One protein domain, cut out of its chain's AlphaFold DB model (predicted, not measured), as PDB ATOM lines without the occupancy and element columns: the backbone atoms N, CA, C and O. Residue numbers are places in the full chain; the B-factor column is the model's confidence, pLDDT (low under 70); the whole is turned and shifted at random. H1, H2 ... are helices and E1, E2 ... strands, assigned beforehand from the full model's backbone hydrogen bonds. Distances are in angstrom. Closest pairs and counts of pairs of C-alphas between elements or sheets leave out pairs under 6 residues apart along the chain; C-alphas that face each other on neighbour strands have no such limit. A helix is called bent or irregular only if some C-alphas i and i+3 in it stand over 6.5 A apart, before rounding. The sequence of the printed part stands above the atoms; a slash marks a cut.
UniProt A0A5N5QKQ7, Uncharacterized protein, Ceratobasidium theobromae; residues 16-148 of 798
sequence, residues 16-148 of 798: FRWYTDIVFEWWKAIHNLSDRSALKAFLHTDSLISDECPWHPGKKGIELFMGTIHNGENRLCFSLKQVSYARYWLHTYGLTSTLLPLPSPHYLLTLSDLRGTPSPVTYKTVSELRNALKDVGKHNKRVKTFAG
ATOM      1  N   PHE A  16     283.499 323.895 327.674       86.94
ATOM      2  CA  PHE A  16     284.642 324.805 327.576       86.94
ATOM      3  C   PHE A  16     285.814 324.276 328.390       86.94
ATOM      4  O   PHE A  16     285.619 323.803 329.512       86.94
ATOM      5  N   ARG A  17     287.047 324.400 327.883       86.94
ATOM      6  CA  ARG A  17     288.230 323.940 328.622       86.94
ATOM      7  C   ARG A  17     288.437 324.848 329.826       86.94
ATOM      8  O   ARG A  17     288.572 326.065 329.692       86.94
ATOM      9  N   TRP A  18     288.498 324.247 331.009       82.50
ATOM     10  CA  TRP A  18     288.528 324.977 332.270       82.50
ATOM     11  C   TRP A  18     289.701 325.965 332.329       82.50
ATOM     12  O   TRP A  18     289.501 327.166 332.500       82.50
ATOM     13  N   TYR A  19     290.933 325.482 332.172       77.56
ATOM     14  CA  TYR A  19     292.098 326.329 332.412       77.56
ATOM     15  C   TYR A  19     292.321 327.341 331.281       77.56
ATOM     16  O   TYR A  19     292.395 328.537 331.536       77.56
ATOM     17  N   THR A  20     292.392 326.892 330.025       78.19
ATOM     18  CA  THR A  20     292.731 327.783 328.904       78.19
ATOM     19  C   THR A  20     291.603 328.743 328.557       78.19
ATOM     20  O   THR A  20     291.857 329.929 328.411       78.19
ATOM     21  N   ASP A  21     290.361 328.271 328.469       83.00
ATOM     22  CA  ASP A  21     289.291 329.073 327.867       83.00
ATOM     23  C   ASP A  21     288.558 329.893 328.927       83.00
ATOM     24  O   ASP A  21     288.295 331.079 328.744       83.00
ATOM     25  N   ILE A  22     288.268 329.268 330.068       85.94
ATOM     26  CA  ILE A  22     287.478 329.887 331.133       85.94
ATOM     27  C   ILE A  22     288.364 330.711 332.073       85.94
ATOM     28  O   ILE A  22     288.122 331.901 332.256       85.94
ATOM     29  N   VAL A  23     289.424 330.129 332.639       82.75
ATOM     30  CA  VAL A  23     290.270 330.844 333.616       82.75
ATOM     31  C   VAL A  23     291.199 331.862 332.944       82.75
ATOM     32  O   VAL A  23     291.370 332.965 333.466       82.75
ATOM     33  N   PHE A  24     291.796 331.531 331.792       81.62
ATOM     34  CA  PHE A  24     292.782 332.398 331.132       81.62
ATOM     35  C   PHE A  24     292.190 333.390 330.127       81.62
ATOM     36  O   PHE A  24     292.652 334.533 330.103       81.62
ATOM     37  N   GLU A  25     291.196 332.998 329.323       84.44
ATOM     38  CA  GLU A  25     290.687 333.837 328.226       84.44
ATOM     39  C   GLU A  25     289.386 334.588 328.553       84.44
ATOM     40  O   GLU A  25     289.264 335.759 328.196       84.44
ATOM     41  N   TRP A  26     288.424 333.987 329.264       87.50
ATOM     42  CA  TRP A  26     287.068 334.550 329.389       87.50
ATOM     43  C   TRP A  26     287.018 335.971 329.967       87.50
ATOM     44  O   TRP A  26     286.331 336.844 329.432       87.50
ATOM     45  N   TRP A  27     287.797 336.254 331.013       86.06
ATOM     46  CA  TRP A  27     287.815 337.584 331.634       86.06
ATOM     47  C   TRP A  27     288.352 338.686 330.703       86.06
ATOM     48  O   TRP A  27     288.089 339.865 330.949       86.06
ATOM     49  N   LYS A  28     289.083 338.343 329.630       86.62
ATOM     50  CA  LYS A  28     289.584 339.321 328.649       86.62
ATOM     51  C   LYS A  28     288.465 339.911 327.789       86.62
ATOM     52  O   LYS A  28     288.604 341.040 327.329       86.62
ATOM     53  N   ALA A  29     287.357 339.185 327.625       83.69
ATOM     54  CA  ALA A  29     286.171 339.654 326.905       83.69
ATOM     55  C   ALA A  29     285.336 340.675 327.704       83.69
ATOM     56  O   ALA A  29     284.417 341.286 327.170       83.69
ATOM     57  N   ILE A  30     285.642 340.870 328.989       86.25
ATOM     58  CA  ILE A  30     284.953 341.822 329.865       86.25
ATOM     59  C   ILE A  30     285.745 343.125 329.852       86.25
ATOM     60  O   ILE A  30     286.956 343.085 330.038       86.25
ATOM     61  N   HIS A  31     285.115 344.285 329.672       83.00
ATOM     62  CA  HIS A  31     285.822 345.577 329.681       83.00
ATOM     63  C   HIS A  31     285.934 346.198 331.084       83.00
ATOM     64  O   HIS A  31     286.953 346.811 331.400       83.00
ATOM     65  N   ASN A  32     284.927 346.000 331.941       87.25
ATOM     66  CA  ASN A  32     284.889 346.546 333.298       87.25
ATOM     67  C   ASN A  32     285.835 345.777 334.245       87.25
ATOM     68  O   ASN A  32     285.768 344.554 334.360       87.25
ATOM     69  N   LEU A  33     286.713 346.502 334.947       86.19
ATOM     70  CA  LEU A  33     287.683 345.936 335.892       86.19
ATOM     71  C   LEU A  33     287.031 345.294 337.124       86.19
ATOM     72  O   LEU A  33     287.523 344.268 337.590       86.19
ATOM     73  N   SER A  34     285.932 345.858 337.633       85.31
ATOM     74  CA  SER A  34     285.205 345.300 338.781       85.31
ATOM     75  C   SER A  34     284.590 343.947 338.427       85.31
ATOM     76  O   SER A  34     284.792 342.959 339.131       85.31
ATOM     77  N   ASP A  35     283.946 343.872 337.261       88.94
ATOM     78  CA  ASP A  35     283.300 342.651 336.771       88.94
ATOM     79  C   ASP A  35     284.331 341.547 336.465       88.94
ATOM     80  O   ASP A  35     284.095 340.368 336.737       88.94
ATOM     81  N   ARG A  36     285.523 341.923 335.968       88.25
ATOM     82  CA  ARG A  36     286.663 340.999 335.805       88.25
ATOM     83  C   ARG A  36     287.091 340.390 337.134       88.25
ATOM     84  O   ARG A  36     287.369 339.193 337.192       88.25
ATOM     85  N   SER A  37     287.197 341.212 338.175       87.12
ATOM     86  CA  SER A  37     287.613 340.769 339.506       87.12
ATOM     87  C   SER A  37     286.573 339.840 340.127       87.12
ATOM     88  O   SER A  37     286.951 338.793 340.648       87.12
ATOM     89  N   ALA A  38     285.282 340.155 339.985       87.88
ATOM     90  CA  ALA A  38     284.189 339.298 340.440       87.88
ATOM     91  C   ALA A  38     284.209 337.920 339.755       87.88
ATOM     92  O   ALA A  38     284.160 336.892 340.430       87.88
ATOM     93  N   LEU A  39     284.382 337.879 338.427       88.94
ATOM     94  CA  LEU A  39     284.503 336.616 337.695       88.94
ATOM     95  C   LEU A  39     285.737 335.806 338.130       88.94
ATOM     96  O   LEU A  39     285.650 334.594 338.323       88.94
ATOM     97  N   LYS A  40     286.894 336.459 338.305       88.50
ATOM     98  CA  LYS A  40     288.126 335.789 338.757       88.50
ATOM     99  C   LYS A  40     287.994 335.225 340.171       88.50
ATOM    100  O   LYS A  40     288.483 334.128 340.419       88.50
ATOM    101  N   ALA A  41     287.330 335.950 341.072       88.00
ATOM    102  CA  ALA A  41     287.061 335.489 342.429       88.00
ATOM    103  C   ALA A  41     286.111 334.283 342.434       88.00
ATOM    104  O   ALA A  41     286.359 333.311 343.145       88.00
ATOM    105  N   PHE A  42     285.078 334.302 341.588       89.62
ATOM    106  CA  PHE A  42     284.147 333.184 341.427       89.62
ATOM    107  C   PHE A  42     284.839 331.915 340.905       89.62
ATOM    108  O   PHE A  42     284.625 330.829 341.429       89.62
ATOM    109  N   LEU A  43     285.717 332.051 339.905       89.06
ATOM    110  CA  LEU A  43     286.448 330.932 339.295       89.06
ATOM    111  C   LEU A  43     287.681 330.475 340.093       89.06
ATOM    112  O   LEU A  43     288.396 329.567 339.657       89.06
ATOM    113  N   HIS A  44     287.968 331.106 341.232       89.12
ATOM    114  CA  HIS A  44     289.097 330.730 342.072       89.12
ATOM    115  C   HIS A  44     288.895 329.326 342.658       89.12
ATOM    116  O   HIS A  44     287.793 328.970 343.065       89.12
ATOM    117  N   THR A  45     289.962 328.520 342.745       85.81
ATOM    118  CA  THR A  45     289.856 327.104 343.152       85.81
ATOM    119  C   THR A  45     289.203 326.912 344.516       85.81
ATOM    120  O   THR A  45     288.531 325.909 344.729       85.81
ATOM    121  N   ASP A  46     289.401 327.863 345.424       86.06
ATOM    122  CA  ASP A  46     288.852 327.788 346.780       86.06
ATOM    123  C   ASP A  46     287.341 328.074 346.773       86.06
ATOM    124  O   ASP A  46     286.578 327.355 347.411       86.06
ATOM    125  N   SER A  47     286.901 329.041 345.960       87.75
ATOM    126  CA  SER A  47     285.487 329.369 345.740       87.75
ATOM    127  C   SER A  47     284.733 328.223 345.069       87.75
ATOM    128  O   SER A  47     283.580 327.960 345.395       87.75
ATOM    129  N   LEU A  48     285.397 327.521 344.148       87.12
ATOM    130  CA  LEU A  48     284.828 326.384 343.432       87.12
ATOM    131  C   LEU A  48     284.659 325.141 344.306       87.12
ATOM    132  O   LEU A  48     283.779 324.348 344.044       87.12
ATOM    133  N   ILE A  49     285.502 324.929 345.315       87.81
ATOM    134  CA  ILE A  49     285.426 323.734 346.176       87.81
ATOM    135  C   ILE A  49     284.523 323.957 347.396       87.81
ATOM    136  O   ILE A  49     284.067 322.984 348.006       87.81
ATOM    137  N   SER A  50     284.277 325.220 347.748       83.88
ATOM    138  CA  SER A  50     283.450 325.619 348.885       83.88
ATOM    139  C   SER A  50     282.046 325.012 348.821       83.88
ATOM    140  O   SER A  50     281.439 324.925 347.756       83.88
ATOM    141  N   ASP A  51     281.507 324.627 349.971       82.44
ATOM    142  CA  ASP A  51     280.101 324.243 350.147       82.44
ATOM    143  C   ASP A  51     279.131 325.422 349.949       82.44
ATOM    144  O   ASP A  51     277.942 325.213 349.695       82.44
ATOM    145  N   GLU A  52     279.648 326.650 349.975       80.44
ATOM    146  CA  GLU A  52     278.934 327.877 349.606       80.44
ATOM    147  C   GLU A  52     278.944 328.150 348.089       80.44
ATOM    148  O   GLU A  52     278.389 329.155 347.635       80.44
ATOM    149  N   CYS A  53     279.572 327.289 347.277       82.12
ATOM    150  CA  CYS A  53     279.630 327.500 345.835       82.12
ATOM    151  C   CYS A  53     278.223 327.423 345.211       82.12
ATOM    152  O   CYS A  53     277.533 326.407 345.356       82.12
ATOM    153  N   PRO A  54     277.806 328.425 344.417       79.88
ATOM    154  CA  PRO A  54     276.483 328.448 343.789       79.88
ATOM    155  C   PRO A  54     276.196 327.292 342.829       79.88
ATOM    156  O   PRO A  54     275.039 327.016 342.523       79.88
ATOM    157  N   TRP A  55     277.233 326.616 342.330       80.00
ATOM    158  CA  TRP A  55     277.075 325.446 341.468       80.00
ATOM    159  C   TRP A  55     276.685 324.171 342.222       80.00
ATOM    160  O   TRP A  55     276.180 323.242 341.597       80.00
ATOM    161  N   HIS A  56     276.906 324.111 343.535       78.38
ATOM    162  CA  HIS A  56     276.608 322.941 344.364       78.38
ATOM    163  C   HIS A  56     276.355 323.349 345.829       78.38
ATOM    164  O   HIS A  56     277.104 322.966 346.730       78.38
ATOM    165  N   PRO A  57     275.281 324.117 346.089       68.88
ATOM    166  CA  PRO A  57     275.001 324.643 347.420       68.88
ATOM    167  C   PRO A  57     274.815 323.502 348.431       68.88
ATOM    168  O   PRO A  57     274.016 322.590 348.213       68.88
ATOM    169  N   GLY A  58     275.572 323.542 349.530       67.69
ATOM    170  CA  GLY A  58     275.515 322.546 350.607       67.69
ATOM    171  C   GLY A  58     276.239 321.225 350.315       67.69
ATOM    172  O   GLY A  58     276.239 320.334 351.164       67.69
ATOM    173  N   LYS A  59     276.881 321.079 349.146       73.75
ATOM    174  CA  LYS A  59     277.727 319.925 348.809       73.75
ATOM    175  C   LYS A  59     279.180 320.382 348.678       73.75
ATOM    176  O   LYS A  59     279.481 321.351 347.991       73.75
ATOM    177  N   LYS A  60     280.096 319.668 349.338       73.69
ATOM    178  CA  LYS A  60     281.530 319.972 349.293       73.69
ATOM    179  C   LYS A  60     282.174 319.381 348.039       73.69
ATOM    180  O   LYS A  60     282.124 318.165 347.840       73.69
ATOM    181  N   GLY A  61     282.858 320.228 347.271       80.81
ATOM    182  CA  GLY A  61     283.565 319.841 346.053       80.81
ATOM    183  C   GLY A  61     282.810 320.124 344.757       80.81
ATOM    184  O   GLY A  61     281.591 320.229 344.748       80.81
ATOM    185  N   ILE A  62     283.557 320.189 343.655       86.69
ATOM    186  CA  ILE A  62     283.054 320.567 342.333       86.69
ATOM    187  C   ILE A  62     283.003 319.381 341.378       86.69
ATOM    188  O   ILE A  62     283.938 318.582 341.314       86.69
ATOM    189  N   GLU A  63     281.939 319.308 340.585       87.31
ATOM    190  CA  GLU A  63     281.844 318.408 339.439       87.31
ATOM    191  C   GLU A  63     282.325 319.107 338.160       87.31
ATOM    192  O   GLU A  63     281.821 320.164 337.773       87.31
ATOM    193  N   LEU A  64     283.311 318.507 337.498       88.62
ATOM    194  CA  LEU A  64     283.824 318.922 336.195       88.62
ATOM    195  C   LEU A  64     283.731 317.765 335.208       88.62
ATOM    196  O   LEU A  64     283.552 316.617 335.598       88.62
ATOM    197  N   PHE A  65     283.921 318.049 333.925       84.62
ATOM    198  CA  PHE A  65     283.839 317.045 332.872       84.62
ATOM    199  C   PHE A  65     285.225 316.750 332.301       84.62
ATOM    200  O   PHE A  65     285.941 317.667 331.901       84.62
ATOM    201  N   MET A  66     285.615 315.481 332.242       85.56
ATOM    202  CA  MET A  66     286.836 315.039 331.573       85.56
ATOM    203  C   MET A  66     286.506 314.629 330.138       85.56
ATOM    204  O   MET A  66     285.859 313.606 329.917       85.56
ATOM    205  N   GLY A  67     286.949 315.428 329.167       79.62
ATOM    206  CA  GLY A  67     286.804 315.149 327.739       79.62
ATOM    207  C   GLY A  67     288.141 314.819 327.080       79.62
ATOM    208  O   GLY A  67     289.159 315.433 327.396       79.62
ATOM    209  N   THR A  68     288.139 313.886 326.131       79.75
ATOM    210  CA  THR A  68     289.306 313.563 325.296       79.75
ATOM    211  C   THR A  68     289.067 314.081 323.885       79.75
ATOM    212  O   THR A  68     288.089 313.697 323.248       79.75
ATOM    213  N   ILE A  69     289.942 314.947 323.378       78.12
ATOM    214  CA  ILE A  69     289.848 315.477 322.009       78.12
ATOM    215  C   ILE A  69     290.489 314.518 320.991       78.12
ATOM    216  O   ILE A  69     291.216 313.590 321.352       78.12
ATOM    217  N   HIS A  70     290.229 314.715 319.693       64.69
ATOM    218  CA  HIS A  70     290.646 313.781 318.628       64.69
ATOM    219  C   HIS A  70     292.144 313.528 318.494       64.69
ATOM    220  O   HIS A  70     292.521 312.505 317.931       64.69
ATOM    221  N   ASN A  71     293.000 314.383 319.042       62.06
ATOM    222  CA  ASN A  71     294.447 314.156 319.099       62.06
ATOM    223  C   ASN A  71     294.879 313.306 320.318       62.06
ATOM    224  O   ASN A  71     296.073 313.143 320.556       62.06
ATOM    225  N   GLY A  72     293.925 312.780 321.095       59.94
ATOM    226  CA  GLY A  72     294.165 311.967 322.287       59.94
ATOM    227  C   GLY A  72     294.427 312.772 323.558       59.94
ATOM    228  O   GLY A  72     294.602 312.178 324.613       59.94
ATOM    229  N   GLU A  73     294.455 314.104 323.496       75.62
ATOM    230  CA  GLU A  73     294.654 314.918 324.688       75.62
ATOM    231  C   GLU A  73     293.394 314.963 325.565       75.62
ATOM    232  O   GLU A  73     292.279 315.183 325.091       75.62
ATOM    233  N   ASN A  74     293.594 314.865 326.875       80.94
ATOM    234  CA  ASN A  74     292.555 315.068 327.871       80.94
ATOM    235  C   ASN A  74     292.392 316.556 328.203       80.94
ATOM    236  O   ASN A  74     293.343 317.354 328.178       80.94
ATOM    237  N   ARG A  75     291.162 316.941 328.531       84.81
ATOM    238  CA  ARG A  75     290.765 318.284 328.942       84.81
ATOM    239  C   ARG A  75     289.761 318.190 330.082       84.81
ATOM    240  O   ARG A  75     288.738 317.527 329.974       84.81
ATOM    241  N   LEU A  76     290.069 318.906 331.158       89.50
ATOM    242  CA  LEU A  76     289.095 319.260 332.179       89.50
ATOM    243  C   LEU A  76     288.241 320.409 331.653       89.50
ATOM    244  O   LEU A  76     288.782 321.434 331.226       89.50
ATOM    245  N   CYS A  77     286.930 320.233 331.696       88.94
ATOM    246  CA  CYS A  77     285.977 321.115 331.059       88.94
ATOM    247  C   CYS A  77     284.818 321.491 331.987       88.94
ATOM    248  O   CYS A  77     284.389 320.702 332.829       88.94
ATOM    249  N   PHE A  78     284.278 322.686 331.765       89.38
ATOM    250  CA  PHE A  78     282.971 323.101 332.258       89.38
ATOM    251  C   PHE A  78     281.916 322.851 331.196       89.38
ATOM    252  O   PHE A  78     282.166 323.083 330.016       89.38
ATOM    253  N   SER A  79     280.720 322.447 331.605       88.62
ATOM    254  CA  SER A  79     279.579 322.433 330.692       88.62
ATOM    255  C   SER A  79     279.110 323.858 330.370       88.62
ATOM    256  O   SER A  79     279.216 324.780 331.187       88.62
ATOM    257  N   LEU A  80     278.507 324.034 329.196       85.75
ATOM    258  CA  LEU A  80     277.838 325.271 328.791       85.75
ATOM    259  C   LEU A  80     276.776 325.705 329.817       85.75
ATOM    260  O   LEU A  80     276.606 326.900 330.062       85.75
ATOM    261  N   LYS A  81     276.110 324.742 330.471       84.75
ATOM    262  CA  LYS A  81     275.140 324.994 331.549       84.75
ATOM    263  C   LYS A  81     275.805 325.637 332.772       84.75
ATOM    264  O   LYS A  81     275.298 326.644 333.260       84.75
ATOM    265  N   GLN A  82     276.958 325.127 333.217       87.75
ATOM    266  CA  GLN A  82     277.717 325.703 334.340       87.75
ATOM    267  C   GLN A  82     278.179 327.134 334.040       87.75
ATOM    268  O   GLN A  82     277.964 328.040 334.850       87.75
ATOM    269  N   VAL A  83     278.751 327.360 332.853       88.25
ATOM    270  CA  VAL A  83     279.214 328.688 332.413       88.25
ATOM    271  C   VAL A  83     278.046 329.671 332.308       88.25
ATOM    272  O   VAL A  83     278.140 330.800 332.788       88.25
ATOM    273  N   SER A  84     276.922 329.238 331.734       85.62
ATOM    274  CA  SER A  84     275.717 330.067 331.630       85.62
ATOM    275  C   SER A  84     275.164 330.428 333.005       85.62
ATOM    276  O   SER A  84     274.875 331.595 333.253       85.62
ATOM    277  N   TYR A  85     275.091 329.463 333.923       87.75
ATOM    278  CA  TYR A  85     274.643 329.703 335.292       87.75
ATOM    279  C   TYR A  85     275.507 330.749 336.008       87.75
ATOM    280  O   TYR A  85     274.964 331.687 336.586       87.75
ATOM    281  N   ALA A  86     276.838 330.653 335.911       87.50
ATOM    282  CA  ALA A  86     277.745 331.609 336.550       87.50
ATOM    283  C   ALA A  86     277.512 333.056 336.080       87.50
ATOM    284  O   ALA A  86     277.518 333.975 336.898       87.50
ATOM    285  N   ARG A  87     277.242 333.260 334.782       89.88
ATOM    286  CA  ARG A  87     276.935 334.586 334.210       89.88
ATOM    287  C   ARG A  87     275.705 335.208 334.857       89.88
ATOM    288  O   ARG A  87     275.752 336.355 335.296       89.88
ATOM    289  N   TYR A  88     274.610 334.450 334.901       88.69
ATOM    290  CA  TYR A  88     273.353 334.927 335.470       88.69
ATOM    291  C   TYR A  88     273.456 335.115 336.979       88.69
ATOM    292  O   TYR A  88     272.943 336.106 337.494       88.69
ATOM    293  N   TRP A  89     274.138 334.208 337.679       89.69
ATOM    294  CA  TRP A  89     274.304 334.287 339.125       89.69
ATOM    295  C   TRP A  89     275.086 335.543 339.533       89.69
ATOM    296  O   TRP A  89     274.586 336.334 340.329       89.69
ATOM    297  N   LEU A  90     276.244 335.802 338.915       88.00
ATOM    298  CA  LEU A  90     277.068 336.981 339.219       88.00
ATOM    299  C   LEU A  90     276.320 338.306 339.007       88.00
ATOM    300  O   LEU A  90     276.428 339.217 339.827       88.00
ATOM    301  N   HIS A  91     275.518 338.394 337.945       88.75
ATOM    302  CA  HIS A  91     274.720 339.584 337.662       88.75
ATOM    303  C   HIS A  91     273.521 339.729 338.611       88.75
ATOM    304  O   HIS A  91     273.266 340.810 339.130       88.75
ATOM    305  N   THR A  92     272.793 338.639 338.875       88.75
ATOM    306  CA  THR A  92     271.580 338.667 339.717       88.75
ATOM    307  C   THR A  92     271.898 339.051 341.162       88.75
ATOM    308  O   THR A  92     271.110 339.743 341.797       88.75
ATOM    309  N   TYR A  93     273.069 338.655 341.665       86.62
ATOM    310  CA  TYR A  93     273.544 339.009 343.006       86.62
ATOM    311  C   TYR A  93     274.281 340.359 343.058       86.62
ATOM    312  O   TYR A  93     274.862 340.704 344.084       86.62
ATOM    313  N   GLY A  94     274.272 341.130 341.964       87.62
ATOM    314  CA  GLY A  94     274.861 342.470 341.908       87.62
ATOM    315  C   GLY A  94     276.389 342.502 342.001       87.62
ATOM    316  O   GLY A  94     276.960 343.561 342.246       87.62
ATOM    317  N   LEU A  95     277.063 341.362 341.808       88.06
ATOM    318  CA  LEU A  95     278.527 341.274 341.807       88.06
ATOM    319  C   LEU A  95     279.129 341.765 340.484       88.06
ATOM    320  O   LEU A  95     280.296 342.154 340.450       88.06
ATOM    321  N   THR A  96     278.341 341.755 339.404       89.19
ATOM    322  CA  THR A  96     278.706 342.360 338.118       89.19
ATOM    323  C   THR A  96     277.688 343.411 337.692       89.19
ATOM    324  O   THR A  96     276.483 343.231 337.846       89.19
ATOM    325  N   SER A  97     278.183 344.504 337.110       85.56
ATOM    326  CA  SER A  97     277.365 345.637 336.658       85.56
ATOM    327  C   SER A  97     276.492 345.320 335.441       85.56
ATOM    328  O   SER A  97     275.442 345.928 335.248       85.56
ATOM    329  N   THR A  98     276.925 344.366 334.615       87.94
ATOM    330  CA  THR A  98     276.191 343.886 333.439       87.94
ATOM    331  C   THR A  98     276.264 342.363 333.353       87.94
ATOM    332  O   THR A  98     277.103 341.725 334.001       87.94
ATOM    333  N   LEU A  99     275.355 341.756 332.583       87.75
ATOM    334  CA  LEU A  99     275.396 340.323 332.314       87.75
ATOM    335  C   LEU A  99     276.659 340.004 331.509       87.75
ATOM    336  O   LEU A  99     276.837 340.503 330.399       87.75
ATOM    337  N   LEU A 100     277.524 339.152 332.061       88.44
ATOM    338  CA  LEU A 100     278.788 338.802 331.415       88.44
ATOM    339  C   LEU A 100     278.549 338.171 330.028       88.44
ATOM    340  O   LEU A 100     277.603 337.387 329.871       88.44
ATOM    341  N   PRO A 101     279.394 338.446 329.018       87.06
ATOM    342  CA  PRO A 101     279.309 337.775 327.721       87.06
ATOM    343  C   PRO A 101     279.666 336.286 327.849       87.06
ATOM    344  O   PRO A 101     280.357 335.881 328.791       87.06
ATOM    345  N   LEU A 102     279.203 335.453 326.911       83.44
ATOM    346  CA  LEU A 102     279.714 334.083 326.796       83.44
ATOM    347  C   LEU A 102     281.206 334.105 326.416       83.44
ATOM    348  O   LEU A 102     281.655 335.049 325.758       83.44
ATOM    349  N   PRO A 103     281.982 333.076 326.799       84.50
ATOM    350  CA  PRO A 103     283.285 332.841 326.191       84.50
ATOM    351  C   PRO A 103     283.149 332.706 324.667       84.50
ATOM    352  O   PRO A 103     282.092 332.318 324.169       84.50
ATOM    353  N   SER A 104     284.224 333.007 323.931       79.75
ATOM    354  CA  SER A 104     284.220 332.936 322.464       79.75
ATOM    355  C   SER A 104     283.691 331.580 321.964       79.75
ATOM    356  O   SER A 104     284.175 330.545 322.440       79.75
ATOM    357  N   PRO A 105     282.771 331.554 320.977       73.88
ATOM    358  CA  PRO A 105     282.265 330.314 320.385       73.88
ATOM    359  C   PRO A 105     283.370 329.404 319.830       73.88
ATOM    360  O   PRO A 105     283.224 328.189 319.840       73.88
ATOM    361  N   HIS A 106     284.520 329.965 319.434       75.50
ATOM    362  CA  HIS A 106     285.691 329.201 318.976       75.50
ATOM    363  C   HIS A 106     286.311 328.281 320.040       75.50
ATOM    364  O   HIS A 106     287.159 327.451 319.717       75.50
ATOM    365  N   TYR A 107     285.938 328.449 321.309       80.50
ATOM    366  CA  TYR A 107     286.406 327.618 322.416       80.50
ATOM    367  C   TYR A 107     285.389 326.559 322.852       80.50
ATOM    368  O   TYR A 107     285.694 325.754 323.732       80.50
ATOM    369  N   LEU A 108     284.187 326.566 322.271       83.19
ATOM    370  CA  LEU A 108     283.141 325.616 322.608       83.19
ATOM    371  C   LEU A 108     283.445 324.266 321.953       83.19
ATOM    372  O   LEU A 108     283.475 324.153 320.734       83.19
ATOM    373  N   LEU A 109     283.661 323.244 322.777       83.62
ATOM    374  CA  LEU A 109     283.803 321.861 322.344       83.62
ATOM    375  C   LEU A 109     282.427 321.205 322.285       83.62
ATOM    376  O   LEU A 109     281.680 321.210 323.267       83.62
ATOM    377  N   THR A 110     282.125 320.595 321.150       83.94
ATOM    378  CA  THR A 110     280.926 319.783 320.928       83.94
ATOM    379  C   THR A 110     281.281 318.294 320.932       83.94
ATOM    380  O   THR A 110     282.457 317.922 320.935       83.94
ATOM    381  N   LEU A 111     280.280 317.407 320.909       74.81
ATOM    382  CA  LEU A 111     280.532 315.962 320.815       74.81
ATOM    383  C   LEU A 111     281.316 315.576 319.550       74.81
ATOM    384  O   LEU A 111     282.057 314.600 319.586       74.81
ATOM    385  N   SER A 112     281.214 316.342 318.456       73.19
ATOM    386  CA  SER A 112     282.017 316.101 317.252       73.19
ATOM    387  C   SER A 112     283.493 316.446 317.423       73.19
ATOM    388  O   SER A 112     284.314 315.887 316.705       73.19
ATOM    389  N   ASP A 113     283.855 317.301 318.382       73.19
ATOM    390  CA  ASP A 113     285.249 317.674 318.669       73.19
ATOM    391  C   ASP A 113     285.935 316.696 319.640       73.19
ATOM    392  O   ASP A 113     287.154 316.743 319.856       73.19
ATOM    393  N   LEU A 114     285.147 315.797 320.232       76.25
ATOM    394  CA  LEU A 114     285.550 314.877 321.283       76.25
ATOM    395  C   LEU A 114     285.497 313.424 320.791       76.25
ATOM    396  O   LEU A 114     284.699 313.045 319.938       76.25
ATOM    397  N   ARG A 115     286.360 312.571 321.350       65.88
ATOM    398  CA  ARG A 115     286.396 311.125 321.056       65.88
ATOM    399  C   ARG A 115     285.281 310.334 321.757       65.88
ATOM    400  O   ARG A 115     285.175 309.130 321.537       65.88
ATOM    401  N   GLY A 116     284.473 310.993 322.584       66.75
ATOM    402  CA  GLY A 116     283.360 310.421 323.335       66.75
ATOM    403  C   GLY A 116     282.707 311.461 324.247       66.75
ATOM    404  O   GLY A 116     283.181 312.597 324.340       66.75
ATOM    405  N   THR A 117     281.628 311.069 324.923       71.62
ATOM    406  CA  THR A 117     280.933 311.927 325.891       71.62
ATOM    407  C   THR A 117     281.848 312.231 327.083       71.62
ATOM    408  O   THR A 117     282.381 311.294 327.680       71.62
ATOM    409  N   PRO A 118     282.058 313.507 327.456       77.56
ATOM    410  CA  PRO A 118     282.851 313.846 328.632       77.56
ATOM    411  C   PRO A 118     282.299 313.214 329.910       77.56
ATOM    412  O   PRO A 118     281.112 313.334 330.206       77.56
ATOM    413  N   SER A 119     283.174 312.576 330.687       70.06
ATOM    414  CA  SER A 119     282.791 311.906 331.936       70.06
ATOM    415  C   SER A 119     282.777 312.893 333.110       70.06
ATOM    416  O   SER A 119     283.720 313.681 333.236       70.06
ATOM    417  N   PRO A 120     281.747 312.886 333.976       79.62
ATOM    418  CA  PRO A 120     281.738 313.718 335.173       79.62
ATOM    419  C   PRO A 120     282.774 313.211 336.186       79.62
ATOM    420  O   PRO A 120     282.923 312.010 336.413       79.62
ATOM    421  N   VAL A 121     283.509 314.140 336.795       79.06
ATOM    422  CA  VAL A 121     284.516 313.880 337.825       79.06
ATOM    423  C   VAL A 121     284.355 314.901 338.944       79.06
ATOM    424  O   VAL A 121     284.439 316.109 338.715       79.06
ATOM    425  N   THR A 122     284.155 314.409 340.165       83.94
ATOM    426  CA  THR A 122     284.004 315.246 341.360       83.94
ATOM    427  C   THR A 122     285.331 315.393 342.099       83.94
ATOM    428  O   THR A 122     285.976 314.397 342.427       83.94
ATOM    429  N   TYR A 123     285.705 316.628 342.431       84.69
ATOM    430  CA  TYR A 123     286.886 316.947 343.237       84.69
ATOM    431  C   TYR A 123     286.455 317.574 344.556       84.69
ATOM    432  O   TYR A 123     285.797 318.609 344.558       84.69
ATOM    433  N   LYS A 124     286.824 316.963 345.684       83.88
ATOM    434  CA  LYS A 124     286.351 317.348 347.025       83.88
ATOM    435  C   LYS A 124     287.282 318.319 347.734       83.88
ATOM    436  O   LYS A 124     286.883 318.972 348.698       83.88
ATOM    437  N   THR A 125     288.530 318.404 347.284       86.12
ATOM    438  CA  THR A 125     289.540 319.286 347.869       86.12
ATOM    439  C   THR A 125     290.258 320.114 346.809       86.12
ATOM    440  O   THR A 125     290.412 319.713 345.656       86.12
ATOM    441  N   VAL A 126     290.772 321.274 347.223       84.06
ATOM    442  CA  VAL A 126     291.598 322.145 346.370       84.06
ATOM    443  C   VAL A 126     292.854 321.414 345.882       84.06
ATOM    444  O   VAL A 126     293.297 321.614 344.752       84.06
ATOM    445  N   SER A 127     293.425 320.543 346.722       80.81
ATOM    446  CA  SER A 127     294.596 319.734 346.370       80.81
ATOM    447  C   SER A 127     294.274 318.743 345.251       80.81
ATOM    448  O   SER A 127     294.987 318.712 344.249       80.81
ATOM    449  N   GLU A 128     293.170 317.995 345.370       80.75
ATOM    450  CA  GLU A 128     292.696 317.069 344.330       80.75
ATOM    451  C   GLU A 128     292.478 317.788 343.002       80.75
ATOM    452  O   GLU A 128     292.984 317.356 341.969       80.75
ATOM    453  N   LEU A 129     291.797 318.931 343.044       80.50
ATOM    454  CA  LEU A 129     291.480 319.710 341.859       80.50
ATOM    455  C   LEU A 129     292.749 320.270 341.173       80.50
ATOM    456  O   LEU A 129     292.892 320.211 339.948       80.50
ATOM    457  N   ARG A 130     293.719 320.776 341.951       80.50
ATOM    458  CA  ARG A 130     295.019 321.240 341.425       80.50
ATOM    459  C   ARG A 130     295.868 320.093 340.879       80.50
ATOM    460  O   ARG A 130     296.592 320.292 339.903       80.50
ATOM    461  N   ASN A 131     295.811 318.919 341.499       78.69
ATOM    462  CA  ASN A 131     296.528 317.740 341.023       78.69
ATOM    463  C   ASN A 131     295.918 317.224 339.721       78.69
ATOM    464  O   ASN A 131     296.663 316.991 338.777       78.69
ATOM    465  N   ALA A 132     294.593 317.220 339.595       76.06
ATOM    466  CA  ALA A 132     293.914 316.837 338.364       76.06
ATOM    467  C   ALA A 132     294.333 317.693 337.156       76.06
ATOM    468  O   ALA A 132     294.607 317.162 336.080       76.06
ATOM    469  N   LEU A 133     294.481 319.014 337.330       76.44
ATOM    470  CA  LEU A 133     295.027 319.892 336.283       76.44
ATOM    471  C   LEU A 133     296.464 319.525 335.895       76.44
ATOM    472  O   LEU A 133     296.813 319.524 334.710       76.44
ATOM    473  N   LYS A 134     297.308 319.215 336.884       75.75
ATOM    474  CA  LYS A 134     298.685 318.770 336.637       75.75
ATOM    475  C   LYS A 134     298.701 317.434 335.909       75.75
ATOM    476  O   LYS A 134     299.492 317.278 334.985       75.75
ATOM    477  N   ASP A 135     297.827 316.512 336.285       72.44
ATOM    478  CA  ASP A 135     297.757 315.170 335.721       72.44
ATOM    479  C   ASP A 135     297.240 315.194 334.285       72.44
ATOM    480  O   ASP A 135     297.846 314.570 333.417       72.44
ATOM    481  N   VAL A 136     296.247 316.035 333.977       75.75
ATOM    482  CA  VAL A 136     295.851 316.331 332.590       75.75
ATOM    483  C   VAL A 136     297.026 316.917 331.798       75.75
ATOM    484  O   VAL A 136     297.308 316.487 330.680       75.75
ATOM    485  N   GLY A 137     297.768 317.864 332.378       70.62
ATOM    486  CA  GLY A 137     298.956 318.440 331.745       70.62
ATOM    487  C   GLY A 137     300.063 317.412 331.472       70.62
ATOM    488  O   GLY A 137     300.663 317.426 330.395       70.62
ATOM    489  N   LYS A 138     300.325 316.504 332.419       68.00
ATOM    490  CA  LYS A 138     301.271 315.388 332.259       68.00
ATOM    491  C   LYS A 138     300.790 314.417 331.185       68.00
ATOM    492  O   LYS A 138     301.579 314.073 330.311       68.00
ATOM    493  N   HIS A 139     299.518 314.023 331.213       63.72
ATOM    494  CA  HIS A 139     298.917 313.133 330.222       63.72
ATOM    495  C   HIS A 139     299.076 313.695 328.806       63.72
ATOM    496  O   HIS A 139     299.590 313.017 327.927       63.72
ATOM    497  N   ASN A 140     298.764 314.972 328.592       69.88
ATOM    498  CA  ASN A 140     298.888 315.592 327.268       69.88
ATOM    499  C   ASN A 140     300.338 315.689 326.787       69.88
ATOM    500  O   ASN A 140     300.607 315.572 325.594       69.88
ATOM    501  N   LYS A 141     301.293 315.871 327.705       61.50
ATOM    502  CA  LYS A 141     302.721 315.758 327.377       61.50
ATOM    503  C   LYS A 141     303.090 314.320 327.003       61.50
ATOM    504  O   LYS A 141     303.799 314.124 326.023       61.50
ATOM    505  N   ARG A 142     302.573 313.325 327.731       55.19
ATOM    506  CA  ARG A 142     302.778 311.896 327.450       55.19
ATOM    507  C   ARG A 142     302.219 311.514 326.082       55.19
ATOM    508  O   ARG A 142     302.962 310.962 325.286       55.19
ATOM    509  N   VAL A 143     300.983 311.895 325.757       53.72
ATOM    510  CA  VAL A 143     300.367 311.673 324.432       53.72
ATOM    511  C   VAL A 143     301.242 312.235 323.309       53.72
ATOM    512  O   VAL A 143     301.456 311.563 322.307       53.72
ATOM    513  N   LYS A 144     301.849 313.413 323.509       54.78
ATOM    514  CA  LYS A 144     302.819 313.989 322.557       54.78
ATOM    515  C   LYS A 144     304.139 313.221 322.468       54.78
ATOM    516  O   LYS A 144     304.784 313.269 321.433       54.78
ATOM    517  N   THR A 145     304.537 312.527 323.533       43.03
ATOM    518  CA  THR A 145     305.786 311.747 323.603       43.03
ATOM    519  C   THR A 145     305.635 310.369 322.945       43.03
ATOM    520  O   THR A 145     306.585 309.860 322.369       43.03
ATOM    521  N   PHE A 146     304.434 309.782 322.981       42.50
ATOM    522  CA  PHE A 146     304.133 308.461 322.408       42.50
ATOM    523  C   PHE A 146     303.552 308.505 320.988       42.50
ATOM    524  O   PHE A 146     303.145 307.473 320.465       42.50
ATOM    525  N   ALA A 147     303.520 309.672 320.339       43.94
ATOM    526  CA  ALA A 147     302.956 309.843 318.997       43.94
ATOM    527  C   ALA A 147     303.661 309.016 317.891       43.94
ATOM    528  O   ALA A 147     303.166 308.973 316.770       43.94
ATOM    529  N   GLY A 148     304.788 308.358 318.204       41.28
ATOM    530  CA  GLY A 148     305.508 307.434 317.319       41.28
ATOM    531  C   GLY A 148     305.187 305.942 317.504       41.28
ATOM    532  O   GLY A 148     305.663 305.141 316.708       41.28
TER     533      GLY A 148
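What this domain is: This is residues 16 to 148 of the 798 residues of an uncharacterized protein of Ceratobasidium theobromae (UniProt A0A5N5QKQ7). A small, strongly twisted sheet of three strands has the long helix H5 packed along one face, in two layers, while the helical hairpin H1 and H2 reaches past the sheet beside E2. H4 leads away from the end of E2, and a long unnamed stretch, residues 93 to 118, returns to E3. The printed part has 133 residues, with five named helices and three named strands in the order H1 H2 H3 E1 E2 H4 E3 H5; the sheet, E2 E1 E3, is antiparallel and the class mixed. It is compact, with a radius of gyration of the C-alphas of 15.3 A, and spans 52 by 31 by 23 A.

How they stand to each other: Start at H1, residues 18 to 29, irregular, with C-alphas 24 and 27 7.2 A apart; its residues 23 to 28 alone touch H2, residues 33 to 42, closest at C-alphas 27 and 36, 5.5 A. H3, residues 45 to 49, only grazes the sheet. E1, residues 62 to 68, and E2, residues 74 to 79, form a hairpin, with N 65 and O 77 2.9 A apart. H4, residues 80 to 92, is not on the sheet. E3, residues 119 to 123, is the antiparallel neighbour of E1, with N 64 and O 121 2.9 A apart; E2, H4 and E3 make a split strand-helix-strand unit, two strands of one sheet joined through a helix, with E1 between them in the sheet, its crossover right-handed. H5, residues 126 to 145, runs along the strands over E2 and E1 at a height of 9.3 A over the sheet, closest to E2 at C-alphas 74 and 136, 5.9 A. H1 is on the same face. Every O i to N i+4 pair is within hydrogen-bond range in H2, H3, H4 and H5; H1 has 1 of 8, and 2 of 9 O i to N i+3 pairs.

Where its parts are: Find C-alpha 18 at (288.528, 324.977, 332.270), where H1 begins. E1 measures 19.5 A and H4 18.4 A; H5 runs 28.8 A to C-alpha 145 at (305.786, 311.747, 323.603).

The domain as a whole: The C-alphas farthest apart, of Gly 94 and Gly 148, are 52.6 A apart. The printed part has no cut; the links H3 to E1 and H4 to E3 are long. Look for pLDDT under 70 at residues 57 to 58, 70 to 72, 115 to 116 and 138 to 148.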